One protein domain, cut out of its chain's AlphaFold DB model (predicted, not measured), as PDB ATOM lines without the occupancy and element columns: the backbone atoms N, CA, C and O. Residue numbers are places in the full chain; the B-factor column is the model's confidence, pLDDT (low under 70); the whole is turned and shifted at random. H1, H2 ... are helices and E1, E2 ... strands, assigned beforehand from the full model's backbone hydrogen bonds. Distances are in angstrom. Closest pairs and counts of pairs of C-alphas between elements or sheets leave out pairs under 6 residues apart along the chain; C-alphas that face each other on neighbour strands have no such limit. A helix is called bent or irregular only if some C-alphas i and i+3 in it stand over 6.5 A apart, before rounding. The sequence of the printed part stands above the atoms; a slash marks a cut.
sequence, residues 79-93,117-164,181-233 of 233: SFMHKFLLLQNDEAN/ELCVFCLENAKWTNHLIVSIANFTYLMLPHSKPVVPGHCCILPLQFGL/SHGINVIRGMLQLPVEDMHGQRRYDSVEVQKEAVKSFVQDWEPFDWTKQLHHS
ATOM      1  N   SER A  79      48.472   8.269  34.723       45.03
ATOM      2  CA  SER A  79      49.929   8.045  34.690       45.03
ATOM      3  C   SER A  79      50.655   9.236  34.040       45.03
ATOM      4  O   SER A  79      51.727   9.667  34.472       45.03
ATOM      5  N   PHE A  80      49.990   9.864  33.065       49.22
ATOM      6  CA  PHE A  80      50.395  11.117  32.436       49.22
ATOM      7  C   PHE A  80      50.674  12.274  33.428       49.22
ATOM      8  O   PHE A  80      51.619  13.043  33.221       49.22
ATOM      9  N   MET A  81      49.918  12.394  34.526       53.28
ATOM     10  CA  MET A  81      49.980  13.569  35.410       53.28
ATOM     11  C   MET A  81      51.307  13.686  36.164       53.28
ATOM     12  O   MET A  81      51.799  14.795  36.364       53.28
ATOM     13  N   HIS A  82      51.958  12.562  36.486       52.03
ATOM     14  CA  HIS A  82      53.302  12.571  37.068       52.03
ATOM     15  C   HIS A  82      54.321  13.237  36.125       52.03
ATOM     16  O   HIS A  82      55.242  13.917  36.574       52.03
ATOM     17  N   LYS A  83      54.162  13.081  34.805       47.34
ATOM     18  CA  LYS A  83      55.035  13.724  33.814       47.34
ATOM     19  C   LYS A  83      54.693  15.204  33.627       47.34
ATOM     20  O   LYS A  83      55.600  16.015  33.471       47.34
ATOM     21  N   PHE A  84      53.409  15.560  33.679       51.34
ATOM     22  CA  PHE A  84      52.947  16.949  33.617       51.34
ATOM     23  C   PHE A  84      53.465  17.789  34.800       51.34
ATOM     24  O   PHE A  84      54.044  18.853  34.584       51.34
ATOM     25  N   LEU A  85      53.337  17.283  36.032       53.47
ATOM     26  CA  LEU A  85      53.816  17.962  37.243       53.47
ATOM     27  C   LEU A  85      55.342  18.135  37.254       53.47
ATOM     28  O   LEU A  85      55.838  19.197  37.619       53.47
ATOM     29  N   LEU A  86      56.094  17.125  36.798       52.97
ATOM     30  CA  LEU A  86      57.550  17.235  36.647       52.97
ATOM     31  C   LEU A  86      57.949  18.345  35.662       52.97
ATOM     32  O   LEU A  86      58.868  19.102  35.952       52.97
ATOM     33  N   LEU A  87      57.245  18.483  34.533       47.91
ATOM     34  CA  LEU A  87      57.520  19.544  33.558       47.91
ATOM     35  C   LEU A  87      57.182  20.942  34.101       47.91
ATOM     36  O   LEU A  87      57.926  21.885  33.842       47.91
ATOM     37  N   GLN A  88      56.106  21.080  34.885       48.69
ATOM     38  CA  GLN A  88      55.806  22.336  35.582       48.69
ATOM     39  C   GLN A  88      56.877  22.679  36.626       48.69
ATOM     40  O   GLN A  88      57.298  23.832  36.703       48.69
ATOM     41  N   ASN A  89      57.362  21.687  37.380       50.69
ATOM     42  CA  ASN A  89      58.441  21.891  38.342       50.69
ATOM     43  C   ASN A  89      59.780  22.219  37.665       50.69
ATOM     44  O   ASN A  89      60.475  23.093  38.162       50.69
ATOM     45  N   ASP A  90      60.140  21.619  36.528       44.28
ATOM     46  CA  ASP A  90      61.384  21.966  35.814       44.28
ATOM     47  C   ASP A  90      61.355  23.389  35.218       44.28
ATOM     48  O   ASP A  90      62.353  24.111  35.301       44.28
ATOM     49  N   GLU A  91      60.219  23.834  34.671       44.72
ATOM     50  CA  GLU A  91      60.034  25.218  34.201       44.72
ATOM     51  C   GLU A  91      60.033  26.223  35.372       44.72
ATOM     52  O   GLU A  91      60.686  27.268  35.299       44.72
ATOM     53  N   ALA A  92      59.371  25.898  36.490       42.34
ATOM     54  CA  ALA A  92      59.377  26.728  37.696       42.34
ATOM     55  C   ALA A  92      60.769  26.789  38.358       42.34
ATOM     56  O   ALA A  92      61.235  27.871  38.719       42.34
ATOM     57  N   ASN A  93      61.477  25.661  38.448       43.34
ATOM     58  CA  ASN A  93      62.836  25.586  38.985       43.34
ATOM     59  C   ASN A  93      63.826  26.377  38.118       43.34
ATOM     60  O   ASN A  93      64.684  27.073  38.658       43.34
ATOM     61  N   GLU A 117      50.447  15.062  51.565       43.91
ATOM     62  CA  GLU A 117      50.435  13.585  51.530       43.91
ATOM     63  C   GLU A 117      49.066  12.945  51.845       43.91
ATOM     64  O   GLU A 117      48.797  11.806  51.455       43.91
ATOM     65  N   LEU A 118      48.183  13.663  52.548       52.41
ATOM     66  CA  LEU A 118      46.844  13.191  52.942       52.41
ATOM     67  C   LEU A 118      45.706  13.853  52.154       52.41
ATOM     68  O   LEU A 118      44.546  13.453  52.260       52.41
ATOM     69  N   CYS A 119      46.023  14.867  51.354       60.31
ATOM     70  CA  CYS A 119      45.054  15.616  50.575       60.31
ATOM     71  C   CYS A 119      44.535  14.775  49.394       60.31
ATOM     72  O   CYS A 119      45.250  14.533  48.424       60.31
ATOM     73  N   VAL A 120      43.263  14.359  49.452       61.41
ATOM     74  CA  VAL A 120      42.584  13.589  48.380       61.41
ATOM     75  C   VAL A 120      42.341  14.389  47.093       61.41
ATOM     76  O   VAL A 120      41.981  13.817  46.068       61.41
ATOM     77  N   PHE A 121      42.526  15.709  47.159       65.25
ATOM     78  CA  PHE A 121      42.410  16.645  46.040       65.25
ATOM     79  C   PHE A 121      43.771  17.084  45.486       65.25
ATOM     80  O   PHE A 121      43.817  17.833  44.521       65.25
ATOM     81  N   CYS A 122      44.882  16.674  46.099       60.59
ATOM     82  CA  CYS A 122      46.198  17.148  45.702       60.59
ATOM     83  C   CYS A 122      46.812  16.159  44.713       60.59
ATOM     84  O   CYS A 122      47.090  15.012  45.054       60.59
ATOM     85  N   LEU A 123      47.039  16.641  43.493       58.66
ATOM     86  CA  LEU A 123      47.627  15.911  42.365       58.66
ATOM     87  C   LEU A 123      48.986  15.260  42.684       58.66
ATOM     88  O   LEU A 123      49.353  14.248  42.097       58.66
ATOM     89  N   GLU A 124      49.727  15.861  43.614       52.06
ATOM     90  CA  GLU A 124      51.044  15.420  44.088       52.06
ATOM     91  C   GLU A 124      50.970  14.181  45.003       52.06
ATOM     92  O   GLU A 124      51.995  13.593  45.349       52.06
ATOM     93  N   ASN A 125      49.767  13.752  45.403       56.94
ATOM     94  CA  ASN A 125      49.573  12.573  46.235       56.94
ATOM     95  C   ASN A 125      49.694  11.285  45.402       56.94
ATOM     96  O   ASN A 125      48.808  10.947  44.623       56.94
ATOM     97  N   ALA A 126      50.747  10.497  45.628       50.19
ATOM     98  CA  ALA A 126      50.999   9.250  44.897       50.19
ATOM     99  C   ALA A 126      49.910   8.154  45.051       50.19
ATOM    100  O   ALA A 126      49.968   7.141  44.357       50.19
ATOM    101  N   LYS A 127      48.928   8.326  45.951       53.81
ATOM    102  CA  LYS A 127      47.759   7.434  46.120       53.81
ATOM    103  C   LYS A 127      46.483   7.950  45.433       53.81
ATOM    104  O   LYS A 127      45.400   7.417  45.672       53.81
ATOM    105  N   TRP A 128      46.583   9.026  44.658       56.44
ATOM    106  CA  TRP A 128      45.444   9.719  44.065       56.44
ATOM    107  C   TRP A 128      44.694   8.869  43.016       56.44
ATOM    108  O   TRP A 128      45.247   7.967  42.388       56.44
ATOM    109  N   THR A 129      43.385   9.118  42.885       59.00
ATOM    110  CA  THR A 129      42.457   8.340  42.047       59.00
ATOM    111  C   THR A 129      41.994   9.157  40.844       59.00
ATOM    112  O   THR A 129      41.002   9.885  40.876       59.00
ATOM    113  N   ASN A 130      42.749   9.012  39.761       69.25
ATOM    114  CA  ASN A 130      42.684   9.853  38.563       69.25
ATOM    115  C   ASN A 130      41.359   9.732  37.791       69.25
ATOM    116  O   ASN A 130      40.961  10.656  37.085       69.25
ATOM    117  N   HIS A 131      40.651   8.605  37.945       81.94
ATOM    118  CA  HIS A 131      39.456   8.259  37.165       81.94
ATOM    119  C   HIS A 131      38.240   9.159  37.412       81.94
ATOM    120  O   HIS A 131      37.230   8.967  36.746       81.94
ATOM    121  N   LEU A 132      38.314  10.086  38.372       87.56
ATOM    122  CA  LEU A 132      37.267  11.062  38.685       87.56
ATOM    123  C   LEU A 132      37.390  12.383  37.909       87.56
ATOM    124  O   LEU A 132      36.471  13.200  37.985       87.56
ATOM    125  N   ILE A 133      38.494  12.619  37.191       87.81
ATOM    126  CA  ILE A 133      38.668  13.827  36.370       87.81
ATOM    127  C   ILE A 133      37.748  13.777  35.147       87.81
ATOM    128  O   ILE A 133      37.646  12.759  34.467       87.81
ATOM    129  N   VAL A 134      37.125  14.917  34.859       90.69
ATOM    130  CA  VAL A 134      36.299  15.155  33.671       90.69
ATOM    131  C   VAL A 134      37.083  15.957  32.631       90.69
ATOM    132  O   VAL A 134      37.163  15.538  31.480       90.69
ATOM    133  N   SER A 135      37.685  17.086  33.021       87.38
ATOM    134  CA  SER A 135      38.500  17.911  32.120       87.38
ATOM    135  C   SER A 135      39.585  18.706  32.852       87.38
ATOM    136  O   SER A 135      39.533  18.893  34.070       87.38
ATOM    137  N   ILE A 136      40.612  19.138  32.112       83.69
ATOM    138  CA  ILE A 136      41.803  19.822  32.637       83.69
ATOM    139  C   ILE A 136      42.052  21.090  31.814       83.69
ATOM    140  O   ILE A 136      42.128  21.041  30.589       83.69
ATOM    141  N   ALA A 137      42.201  22.223  32.496       81.25
ATOM    142  CA  ALA A 137      42.606  23.507  31.935       81.25
ATOM    143  C   ALA A 137      44.040  23.863  32.380       81.25
ATOM    144  O   ALA A 137      44.682  23.124  33.118       81.25
ATOM    145  N   ASN A 138      44.545  25.032  31.975       72.12
ATOM    146  CA  ASN A 138      45.925  25.454  32.265       72.12
ATOM    147  C   ASN A 138      46.277  25.495  33.770       72.12
ATOM    148  O   ASN A 138      47.389  25.136  34.145       72.12
ATOM    149  N   PHE A 139      45.347  25.940  34.627       73.50
ATOM    150  CA  PHE A 139      45.582  26.140  36.070       73.50
ATOM    151  C   PHE A 139      44.474  25.568  36.968       73.50
ATOM    152  O   PHE A 139      44.519  25.734  38.186       73.50
ATOM    153  N   THR A 140      43.480  24.901  36.387       80.94
ATOM    154  CA  THR A 140      42.336  24.306  37.086       80.94
ATOM    155  C   THR A 140      41.934  22.997  36.419       80.94
ATOM    156  O   THR A 140      42.258  22.761  35.259       80.94
ATOM    157  N   TYR A 141      41.199  22.154  37.132       85.06
ATOM    158  CA  TYR A 141      40.590  20.947  36.583       85.06
ATOM    159  C   TYR A 141      39.194  20.726  37.173       85.06
ATOM    160  O   TYR A 141      38.862  21.237  38.246       85.06
ATOM    161  N   LEU A 142      38.373  19.982  36.437       90.12
ATOM    162  CA  LEU A 142      37.020  19.581  36.798       90.12
ATOM    163  C   LEU A 142      37.031  18.093  37.163       90.12
ATOM    164  O   LEU A 142      37.521  17.273  36.387       90.12
ATOM    165  N   MET A 143      36.475  17.728  38.317       91.31
ATOM    166  CA  MET A 143      36.323  16.328  38.733       91.31
ATOM    167  C   MET A 143      34.974  16.063  39.403       91.31
ATOM    168  O   MET A 143      34.346  16.975  39.942       91.31
ATOM    169  N   LEU A 144      34.547  14.801  39.433       92.00
ATOM    170  CA  LEU A 144      33.463  14.363  40.315       92.00
ATOM    171  C   LEU A 144      33.971  14.162  41.757       92.00
ATOM    172  O   LEU A 144      35.130  13.790  41.959       92.00
ATOM    173  N   PRO A 145      33.133  14.393  42.784       88.81
ATOM    174  CA  PRO A 145      33.513  14.161  44.173       88.81
ATOM    175  C   PRO A 145      33.770  12.668  44.434       88.81
ATOM    176  O   PRO A 145      33.034  11.804  43.964       88.81
ATOM    177  N   HIS A 146      34.784  12.359  45.248       82.00
ATOM    178  CA  HIS A 146      35.091  10.971  45.625       82.00
ATOM    179  C   HIS A 146      33.983  10.346  46.495       82.00
ATOM    180  O   HIS A 146      33.639   9.175  46.345       82.00
ATOM    181  N   SER A 147      33.386  11.140  47.390       85.06
ATOM    182  CA  SER A 147      32.160  10.770  48.105       85.06
ATOM    183  C   SER A 147      30.931  10.948  47.219       85.06
ATOM    184  O   SER A 147      30.892  11.896  46.435       85.06
ATOM    185  N   LYS A 148      29.900  10.125  47.441       85.94
ATOM    186  CA  LYS A 148      28.628  10.138  46.711       85.94
ATOM    187  C   LYS A 148      28.109  11.570  46.450       85.94
ATOM    188  O   LYS A 148      28.049  12.364  47.399       85.94
ATOM    189  N   PRO A 149      27.724  11.911  45.203       89.25
ATOM    190  CA  PRO A 149      27.123  13.199  44.861       89.25
ATOM    191  C   PRO A 149      25.925  13.558  45.750       89.25
ATOM    192  O   PRO A 149      25.115  12.695  46.082       89.25
ATOM    193  N   VAL A 150      25.790  14.840  46.106       89.19
ATOM    194  CA  VAL A 150      24.618  15.348  46.848       89.19
ATOM    195  C   VAL A 150      23.405  15.489  45.926       89.19
ATOM    196  O   VAL A 150      22.278  15.273  46.356       89.19
ATOM    197  N   VAL A 151      23.647  15.804  44.653       89.56
ATOM    198  CA  VAL A 151      22.658  15.876  43.570       89.56
ATOM    199  C   VAL A 151      23.298  15.429  42.248       89.56
ATOM    200  O   VAL A 151      24.531  15.448  42.141       89.56
ATOM    201  N   PRO A 152      22.501  15.050  41.230       91.38
ATOM    202  CA  PRO A 152      22.985  14.914  39.858       91.38
ATOM    203  C   PRO A 152      23.741  16.171  39.404       91.38
ATOM    204  O   PRO A 152      23.369  17.286  39.764       91.38
ATOM    205  N   GLY A 153      24.825  15.992  38.647       91.44
ATOM    206  CA  GLY A 153      25.668  17.098  38.179       91.44
ATOM    207  C   GLY A 153      26.601  17.725  39.230       91.44
ATOM    208  O   GLY A 153      27.334  18.650  38.896       91.44
ATOM    209  N   HIS A 154      26.626  17.249  40.483       93.75
ATOM    210  CA  HIS A 154      27.557  17.762  41.498       93.75
ATOM    211  C   HIS A 154      29.018  17.436  41.140       93.75
ATOM    212  O   HIS A 154      29.430  16.276  41.160       93.75
ATOM    213  N   CYS A 155      29.801  18.479  40.871       93.31
ATOM    214  CA  CYS A 155      31.210  18.425  40.491       93.31
ATOM    215  C   CYS A 155      32.058  19.398  41.333       93.31
ATOM    216  O   CYS A 155      31.540  20.287  42.012       93.31
ATOM    217  N   CYS A 156      33.377  19.227  41.292       90.69
ATOM    218  CA  CYS A 156      34.357  20.094  41.938       90.69
ATOM    219  C   CYS A 156      35.266  20.720  40.876       90.69
ATOM    220  O   CYS A 156      35.858  20.000  40.072       90.69
ATOM    221  N   ILE A 157      35.414  22.047  40.906       90.06
ATOM    222  CA  ILE A 157      36.453  22.772  40.164       90.06
ATOM    223  C   ILE A 157      37.576  23.078  41.150       90.06
ATOM    224  O   ILE A 157      37.334  23.691  42.191       90.06
ATOM    225  N   LEU A 158      38.788  22.630  40.841       82.75
ATOM    226  CA  LEU A 158      39.934  22.680  41.746       82.75
ATOM    227  C   LEU A 158      41.155  23.287  41.035       82.75
ATOM    228  O   LEU A 158      41.325  23.070  39.833       82.75
ATOM    229  N   PRO A 159      41.999  24.072  41.728       78.06
ATOM    230  CA  PRO A 159      43.236  24.591  41.155       78.06
ATOM    231  C   PRO A 159      44.284  23.480  41.004       78.06
ATOM    232  O   PRO A 159      44.409  22.612  41.863       78.06
ATOM    233  N   LEU A 160      45.076  23.543  39.931       72.94
ATOM    234  CA  LEU A 160      46.250  22.681  39.729       72.94
ATOM    235  C   LEU A 160      47.430  23.096  40.618       72.94
ATOM    236  O   LEU A 160      48.225  22.249  41.012       72.94
ATOM    237  N   GLN A 161      47.549  24.390  40.933       66.69
ATOM    238  CA  GLN A 161      48.668  24.944  41.693       66.69
ATOM    239  C   GLN A 161      48.182  25.599  42.991       66.69
ATOM    240  O   GLN A 161      47.493  26.622  42.965       66.69
ATOM    241  N   PHE A 162      48.614  25.067  44.137       56.75
ATOM    242  CA  PHE A 162      48.404  25.688  45.449       56.75
ATOM    243  C   PHE A 162      49.409  26.819  45.694       56.75
ATOM    244  O   PHE A 162      50.253  26.771  46.587       56.75
ATOM    245  N   GLY A 163      49.295  27.888  44.905       47.78
ATOM    246  CA  GLY A 163      49.918  29.164  45.237       47.78
ATOM    247  C   GLY A 163      49.224  29.779  46.454       47.78
ATOM    248  O   GLY A 163      48.346  30.621  46.280       47.78
ATOM    249  N   LEU A 164      49.633  29.390  47.669       47.59
ATOM    250  CA  LEU A 164      49.070  29.785  48.981       47.59
ATOM    251  C   LEU A 164      49.007  31.308  49.263       47.59
ATOM    252  O   LEU A 164      48.591  31.729  50.338       47.59
ATOM    253  N   SER A 181      31.430  19.904  57.622       78.19
ATOM    254  CA  SER A 181      30.166  19.600  56.941       78.19
ATOM    255  C   SER A 181      29.163  20.763  56.897       78.19
ATOM    256  O   SER A 181      28.096  20.603  56.308       78.19
ATOM    257  N   HIS A 182      29.462  21.929  57.479       83.81
ATOM    258  CA  HIS A 182      28.511  23.040  57.587       83.81
ATOM    259  C   HIS A 182      27.973  23.484  56.217       83.81
ATOM    260  O   HIS A 182      26.766  23.425  55.982       83.81
ATOM    261  N   GLY A 183      28.857  23.832  55.273       84.19
ATOM    262  CA  GLY A 183      28.451  24.301  53.942       84.19
ATOM    263  C   GLY A 183      27.629  23.277  53.149       84.19
ATOM    264  O   GLY A 183      26.632  23.635  52.525       84.19
ATOM    265  N   ILE A 184      27.979  21.985  53.225       84.88
ATOM    266  CA  ILE A 184      27.216  20.943  52.522       84.88
ATOM    267  C   ILE A 184      25.848  20.695  53.174       84.88
ATOM    268  O   ILE A 184      24.886  20.379  52.477       84.88
ATOM    269  N   ASN A 185      25.723  20.898  54.488       86.00
ATOM    270  CA  ASN A 185      24.452  20.789  55.202       86.00
ATOM    271  C   ASN A 185      23.513  21.968  54.919       86.00
ATOM    272  O   ASN A 185      22.311  21.749  54.788       86.00
ATOM    273  N   VAL A 186      24.044  23.181  54.724       88.06
ATOM    274  CA  VAL A 186      23.260  24.318  54.209       88.06
ATOM    275  C   VAL A 186      22.684  23.983  52.828       88.06
ATOM    276  O   VAL A 186      21.475  24.096  52.632       88.06
ATOM    277  N   ILE A 187      23.510  23.480  51.901       88.12
ATOM    278  CA  ILE A 187      23.068  23.070  50.554       88.12
ATOM    279  C   ILE A 187      21.977  21.989  50.628       88.12
ATOM    280  O   ILE A 187      20.937  22.119  49.987       88.12
ATOM    281  N   ARG A 188      22.175  20.942  51.440       89.75
ATOM    282  CA  ARG A 188      21.181  19.871  51.632       89.75
ATOM    283  C   ARG A 188      19.850  20.405  52.169       89.75
ATOM    284  O   ARG A 188      18.801  19.992  51.681       89.75
ATOM    285  N   GLY A 189      19.892  21.330  53.133       88.88
ATOM    286  CA  GLY A 189      18.703  21.977  53.696       88.88
ATOM    287  C   GLY A 189      17.953  22.832  52.673       88.88
ATOM    288  O   GLY A 189      16.736  22.718  52.558       88.88
ATOM    289  N   MET A 190      18.675  23.621  51.868       92.56
ATOM    290  CA  MET A 190      18.094  24.404  50.766       92.56
ATOM    291  C   MET A 190      17.415  23.520  49.709       92.56
ATOM    292  O   MET A 190      16.385  23.901  49.156       92.56
ATOM    293  N   LEU A 191      17.978  22.339  49.448       91.56
ATOM    294  CA  LEU A 191      17.465  21.353  48.494       91.56
ATOM    295  C   LEU A 191      16.399  20.409  49.083       91.56
ATOM    296  O   LEU A 191      15.913  19.539  48.364       91.56
ATOM    297  N   GLN A 192      16.036  20.567  50.362       91.44
ATOM    298  CA  GLN A 192      15.058  19.730  51.077       91.44
ATOM    299  C   GLN A 192      15.371  18.222  51.001       91.44
ATOM    300  O   GLN A 192      14.473  17.387  50.886       91.44
ATOM    301  N   LEU A 193      16.660  17.866  51.051       88.56
ATOM    302  CA  LEU A 193      17.097  16.469  51.009       88.56
ATOM    303  C   LEU A 193      16.749  15.720  52.314       88.56
ATOM    304  O   LEU A 193      16.596  16.363  53.358       88.56
ATOM    305  N   PRO A 194      16.636  14.376  52.283       85.69
ATOM    306  CA  PRO A 194      16.292  13.575  53.459       85.69
ATOM    307  C   PRO A 194      17.230  13.819  54.652       85.69
ATOM    308  O   PRO A 194      18.428  14.071  54.494       85.69
ATOM    309  N   VAL A 195      16.693  13.731  55.873       77.56
ATOM    310  CA  VAL A 195      17.437  14.040  57.113       77.56
ATOM    311  C   VAL A 195      18.606  13.066  57.321       77.56
ATOM    312  O   VAL A 195      19.646  13.431  57.871       77.56
ATOM    313  N   GLU A 196      18.476  11.852  56.793       80.94
ATOM    314  CA  GLU A 196      19.499  10.810  56.740       80.94
ATOM    315  C   GLU A 196      20.785  11.295  56.048       80.94
ATOM    316  O   GLU A 196      21.888  10.905  56.446       80.94
ATOM    317  N   ASP A 197      20.666  12.189  55.061       79.12
ATOM    318  CA  ASP A 197      21.804  12.762  54.344       79.12
ATOM    319  C   ASP A 197      22.439  13.949  55.092       79.12
ATOM    320  O   ASP A 197      23.615  14.234  54.875       79.12
ATOM    321  N   MET A 198      21.732  14.612  56.019       73.31
ATOM    322  CA  MET A 198      22.249  15.760  56.798       73.31
ATOM    323  C   MET A 198      23.351  15.363  57.786       73.31
ATOM    324  O   MET A 198      24.314  16.103  58.010       73.31
ATOM    325  N   HIS A 199      23.188  14.200  58.413       70.06
ATOM    326  CA  HIS A 199      24.060  13.717  59.488       70.06
ATOM    327  C   HIS A 199      24.776  12.407  59.140       70.06
ATOM    328  O   HIS A 199      25.599  11.928  59.921       70.06
ATOM    329  N   GLY A 200      24.515  11.846  57.956       67.06
ATOM    330  CA  GLY A 200      25.221  10.682  57.443       67.06
ATOM    331  C   GLY A 200      26.721  10.929  57.238       67.06
ATOM    332  O   GLY A 200      27.153  11.988  56.775       67.06
ATOM    333  N   GLN A 201      27.524   9.904  57.536       67.38
ATOM    334  CA  GLN A 201      28.920   9.832  57.095       67.38
ATOM    335  C   GLN A 201      29.008   9.977  55.567       67.38
ATOM    336  O   GLN A 201      28.112   9.532  54.844       67.38
ATOM    337  N   ARG A 202      30.113  10.542  55.059       71.44
ATOM    338  CA  ARG A 202      30.405  10.518  53.617       71.44
ATOM    339  C   ARG A 202      30.468   9.063  53.152       71.44
ATOM    340  O   ARG A 202      31.380   8.333  53.525       71.44
ATOM    341  N   ARG A 203      29.490   8.657  52.343       77.94
ATOM    342  CA  ARG A 203      29.491   7.365  51.654       77.94
ATOM    343  C   ARG A 203      30.352   7.481  50.398       77.94
ATOM    344  O   ARG A 203      30.331   8.518  49.736       77.94
ATOM    345  N   TYR A 204      31.084   6.423  50.087       83.31
ATOM    346  CA  TYR A 204      31.863   6.282  48.862       83.31
ATOM    347  C   TYR A 204      31.203   5.195  48.016       83.31
ATOM    348  O   TYR A 204      30.834   4.148  48.549       83.31
ATOM    349  N   ASP A 205      31.020   5.462  46.728       86.62
ATOM    350  CA  ASP A 205      30.576   4.455  45.764       86.62
ATOM    351  C   ASP A 205      31.788   3.623  45.287       86.62
ATOM    352  O   ASP A 205      32.938   4.023  45.490       86.62
ATOM    353  N   SER A 206      31.563   2.455  44.671       89.56
ATOM    354  CA  SER A 206      32.675   1.640  44.148       89.56
ATOM    355  C   SER A 206      33.355   2.320  42.952       89.56
ATOM    356  O   SER A 206      32.769   3.184  42.296       89.56
ATOM    357  N   VAL A 207      34.586   1.912  42.630       87.44
ATOM    358  CA  VAL A 207      35.358   2.486  41.510       87.44
ATOM    359  C   VAL A 207      34.631   2.297  40.172       87.44
ATOM    360  O   VAL A 207      34.694   3.162  39.304       87.44
ATOM    361  N   GLU A 208      33.895   1.200  40.009       90.06
ATOM    362  CA  GLU A 208      33.092   0.893  38.822       90.06
ATOM    363  C   GLU A 208      31.909   1.861  38.693       90.06
ATOM    364  O   GLU A 208      31.690   2.429  37.624       90.06
ATOM    365  N   VAL A 209      31.192   2.110  39.798       91.62
ATOM    366  CA  VAL A 209      30.082   3.077  39.848       91.62
ATOM    367  C   VAL A 209      30.592   4.498  39.607       91.62
ATOM    368  O   VAL A 209      29.990   5.243  38.837       91.62
ATOM    369  N   GLN A 210      31.733   4.862  40.199       91.06
ATOM    370  CA  GLN A 210      32.390   6.149  39.962       91.06
ATOM    371  C   GLN A 210      32.778   6.330  38.486       91.06
ATOM    372  O   GLN A 210      32.510   7.384  37.916       91.06
ATOM    373  N   LYS A 211      33.360   5.310  37.839       88.69
ATOM    374  CA  LYS A 211      33.724   5.361  36.411       88.69
ATOM    375  C   LYS A 211      32.511   5.531  35.497       88.69
ATOM    376  O   LYS A 211      32.572   6.328  34.563       88.69
ATOM    377  N   GLU A 212      31.409   4.832  35.764       92.12
ATOM    378  CA  GLU A 212      30.184   4.995  34.972       92.12
ATOM    379  C   GLU A 212      29.538   6.374  35.203       92.12
ATOM    380  O   GLU A 212      29.085   7.005  34.250       92.12
ATOM    381  N   ALA A 213      29.588   6.906  36.431       92.81
ATOM    382  CA  ALA A 213      29.135   8.267  36.728       92.81
ATOM    383  C   ALA A 213      29.961   9.337  35.987       92.81
ATOM    384  O   ALA A 213      29.387  10.268  35.425       92.81
ATOM    385  N   VAL A 214      31.290   9.187  35.927       92.06
ATOM    386  CA  VAL A 214      32.177  10.074  35.147       92.06
ATOM    387  C   VAL A 214      31.863   9.977  33.659       92.06
ATOM    388  O   VAL A 214      31.703  11.002  33.005       92.06
ATOM    389  N   LYS A 215      31.697   8.762  33.125       92.31
ATOM    390  CA  LYS A 215      31.316   8.527  31.726       92.31
ATOM    391  C   LYS A 215      29.976   9.179  31.365       92.31
ATOM    392  O   LYS A 215      29.885   9.791  30.305       92.31
ATOM    393  N   SER A 216      28.972   9.095  32.239       94.75
ATOM    394  CA  SER A 216      27.691   9.796  32.062       94.75
ATOM    395  C   SER A 216      27.876  11.315  32.093       94.75
ATOM    396  O   SER A 216      27.412  12.002  31.192       94.75
ATOM    397  N   PHE A 217      28.605  11.844  33.082       95.56
ATOM    398  CA  PHE A 217      28.835  13.286  33.208       95.56
ATOM    399  C   PHE A 217      29.601  13.857  32.006       95.56
ATOM    400  O   PHE A 217      29.272  14.938  31.531       95.56
ATOM    401  N   VAL A 218      30.600  13.134  31.485       92.81
ATOM    402  CA  VAL A 218      31.343  13.532  30.279       92.81
ATOM    403  C   VAL A 218      30.407  13.672  29.079       92.81
ATOM    404  O   VAL A 218      30.548  14.638  28.344       92.81
ATOM    405  N   GLN A 219      29.426  12.779  28.897       93.50
ATOM    406  CA  GLN A 219      28.461  12.879  27.790       93.50
ATOM    407  C   GLN A 219      27.598  14.147  27.877       93.50
ATOM    408  O   GLN A 219      27.388  14.805  26.859       93.50
ATOM    409  N   ASP A 220      27.153  14.516  29.080       94.56
ATOM    410  CA  ASP A 220      26.367  15.736  29.314       94.56
ATOM    411  C   ASP A 220      27.224  17.015  29.207       94.56
ATOM    412  O   ASP A 220      26.753  18.059  28.749       94.56
ATOM    413  N   TRP A 221      28.494  16.941  29.621       94.25
ATOM    414  CA  TRP A 221      29.452  18.052  29.604       94.25
ATOM    415  C   TRP A 221      30.090  18.296  28.224       94.25
ATOM    416  O   TRP A 221      30.491  19.421  27.927       94.25
ATOM    417  N   GLU A 222      30.144  17.272  27.366       90.94
ATOM    418  CA  GLU A 222      30.794  17.263  26.046       90.94
ATOM    419  C   GLU A 222      30.576  18.542  25.205       90.94
ATOM    420  O   GLU A 222      31.573  19.060  24.686       90.94
ATOM    421  N   PRO A 223      29.351  19.115  25.093       94.94
ATOM    422  CA  PRO A 223      29.093  20.311  24.278       94.94
ATOM    423  C   PRO A 223      29.635  21.621  24.875       94.94
ATOM    424  O   PRO A 223      29.716  22.626  24.170       94.94
ATOM    425  N   PHE A 224      29.965  21.629  26.169       93.69
ATOM    426  CA  PHE A 224      30.377  22.810  26.936       93.69
ATOM    427  C   PHE A 224      31.882  22.820  27.254       93.69
ATOM    428  O   PHE A 224      32.398  23.811  27.781       93.69
ATOM    429  N   ASP A 225      32.596  21.737  26.927       90.12
ATOM    430  CA  ASP A 225      33.993  21.529  27.307       90.12
ATOM    431  C   ASP A 225      34.980  22.352  26.462       90.12
ATOM    432  O   ASP A 225      35.636  21.876  25.531       90.12
ATOM    433  N   TRP A 226      35.099  23.632  26.810       87.75
ATOM    434  CA  TRP A 226      35.999  24.585  26.159       87.75
ATOM    435  C   TRP A 226      37.486  24.219  26.292       87.75
ATOM    436  O   TRP A 226      38.291  24.694  25.490       87.75
ATOM    437  N   THR A 227      37.882  23.364  27.246       84.25
ATOM    438  CA  THR A 227      39.298  23.005  27.454       84.25
ATOM    439  C   THR A 227      39.907  22.294  26.251       84.25
ATOM    440  O   THR A 227      41.090  22.474  25.979       84.25
ATOM    441  N   LYS A 228      39.097  21.597  25.441       81.31
ATOM    442  CA  LYS A 228      39.525  20.995  24.163       81.31
ATOM    443  C   LYS A 228      40.117  22.009  23.181       81.31
ATOM    444  O   LYS A 228      40.964  21.657  22.367       81.31
ATOM    445  N   GLN A 229      39.705  23.274  23.269       78.88
ATOM    446  CA  GLN A 229      40.202  24.350  22.408       78.88
ATOM    447  C   GLN A 229      41.617  24.803  22.797       78.88
ATOM    448  O   GLN A 229      42.310  25.392  21.971       78.88
ATOM    449  N   LEU A 230      42.077  24.501  24.019       69.00
ATOM    450  CA  LEU A 230      43.409  24.894  24.485       69.00
ATOM    451  C   LEU A 230      44.508  24.271  23.613       69.00
ATOM    452  O   LEU A 230      45.426  24.977  23.214       69.00
ATOM    453  N   HIS A 231      44.389  22.996  23.234       55.50
ATOM    454  CA  HIS A 231      45.421  22.250  22.492       55.50
ATOM    455  C   HIS A 231      45.701  22.748  21.056       55.50
ATOM    456  O   HIS A 231      46.569  22.191  20.385       55.50
ATOM    457  N   HIS A 232      44.977  23.766  20.581       42.84
ATOM    458  CA  HIS A 232      45.084  24.341  19.235       42.84
ATOM    459  C   HIS A 232      45.716  25.751  19.209       42.84
ATOM    460  O   HIS A 232      45.546  26.466  18.219       42.84
ATOM    461  N   SER A 233      46.415  26.151  20.280       39.66
ATOM    462  CA  SER A 233      47.090  27.458  20.426       39.66
ATOM    463  C   SER A 233      48.615  27.361  20.434       39.66
ATOM    464  O   SER A 233      49.130  26.366  20.990       39.66
TER     465      SER A 233
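What this domain is: This is residues 79 to 93, 117 to 164 and 181 to 233 of the 233 residues of an uncharacterized protein of Quercus lobata (UniProt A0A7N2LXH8). A small three-stranded meander, E1 to E3, lies in the middle, with the two helices H4 and H5 set as an L along its E1 edge, meeting near their ends. The helix pair H2 and H3 makes a small head at one end of the long axis, and H1 lies at the opposite end, away from the other helices. The printed part has 116 residues with five named helices and three named strands, in the order H1 E1 E2 E3 H2 H3 H4 H5; the sheet runs E1 E2 E3, antiparallel throughout, and the class is mostly helix. The whole is only just loose, close to compact, with a radius of gyration of the C-alphas of 16.3 A and spans of 49 by 35 by 27 A.

Where its parts are: The sheet holds E1, residues 133 to 136, E2, residues 140 to 143, and E3, residues 156 to 159; C-alpha 133 is at (38.668, 13.827, 36.370). H4, residues 207 to 224, is 25.5 A long, and H5, residues 226 to 232, is 11.4 A long, ending with C-alpha 232 at (45.084, 24.341, 19.235). H2 is residues 182 to 190, 12.5 A, and H3 is residues 195 to 199. H1, residues 79 to 93, is 22.2 A long from C-alpha 79 at (49.929, 8.045, 34.690).

How they stand to each other: E1 and E2 form an antiparallel hairpin at 163 degrees, with N 134 and O 142 within hydrogen-bond range at 2.8 A. E2 and E3 form another at 154 degrees, with N 156 and O 143 at 2.8 A. H4 is on the sheet but only grazes it, with residues 211 to 222; its closest C-alphas to E1 are those of Val 218 and Val 134, 6.2 A. H4 has a kink of 30 degrees near residue 218 and is irregular, with C-alphas 220 and 223 7.3 A apart. H5 also only grazes the sheet; the closest C-alphas to E1 are those of Thr 227 and Ile 136, 6.6 A. H4 and H5 meet only through their link. H2 and H3 touch, the closest C-alphas being those of Asn 185 and Met 198, 5.7 A. H1 is not on the sheet and touches no helix. Every O i to N i+4 pair is within hydrogen-bond range in H2; the counts are 10 of 11 in H1, 12 of 14 in H4, 0 of 1 in H3 and 0 of 3 in H5, where O i to N i+3 gives 1 of 2 in H3 and 3 of 4 in H5.

The domain as a whole: The C-alphas farthest apart, those of Asn 93 and Val 195, are 50.2 A apart. Residues 94 to 116 and 165 to 180 are not printed, with C-alpha gaps of 21.3 A and 22.9 A. Of the links printed whole, E2 to E3 is long. Mean pLDDT of the printed part is 75.5; 39 residues are under 70, among them residues 79 to 93 and 117 to 130.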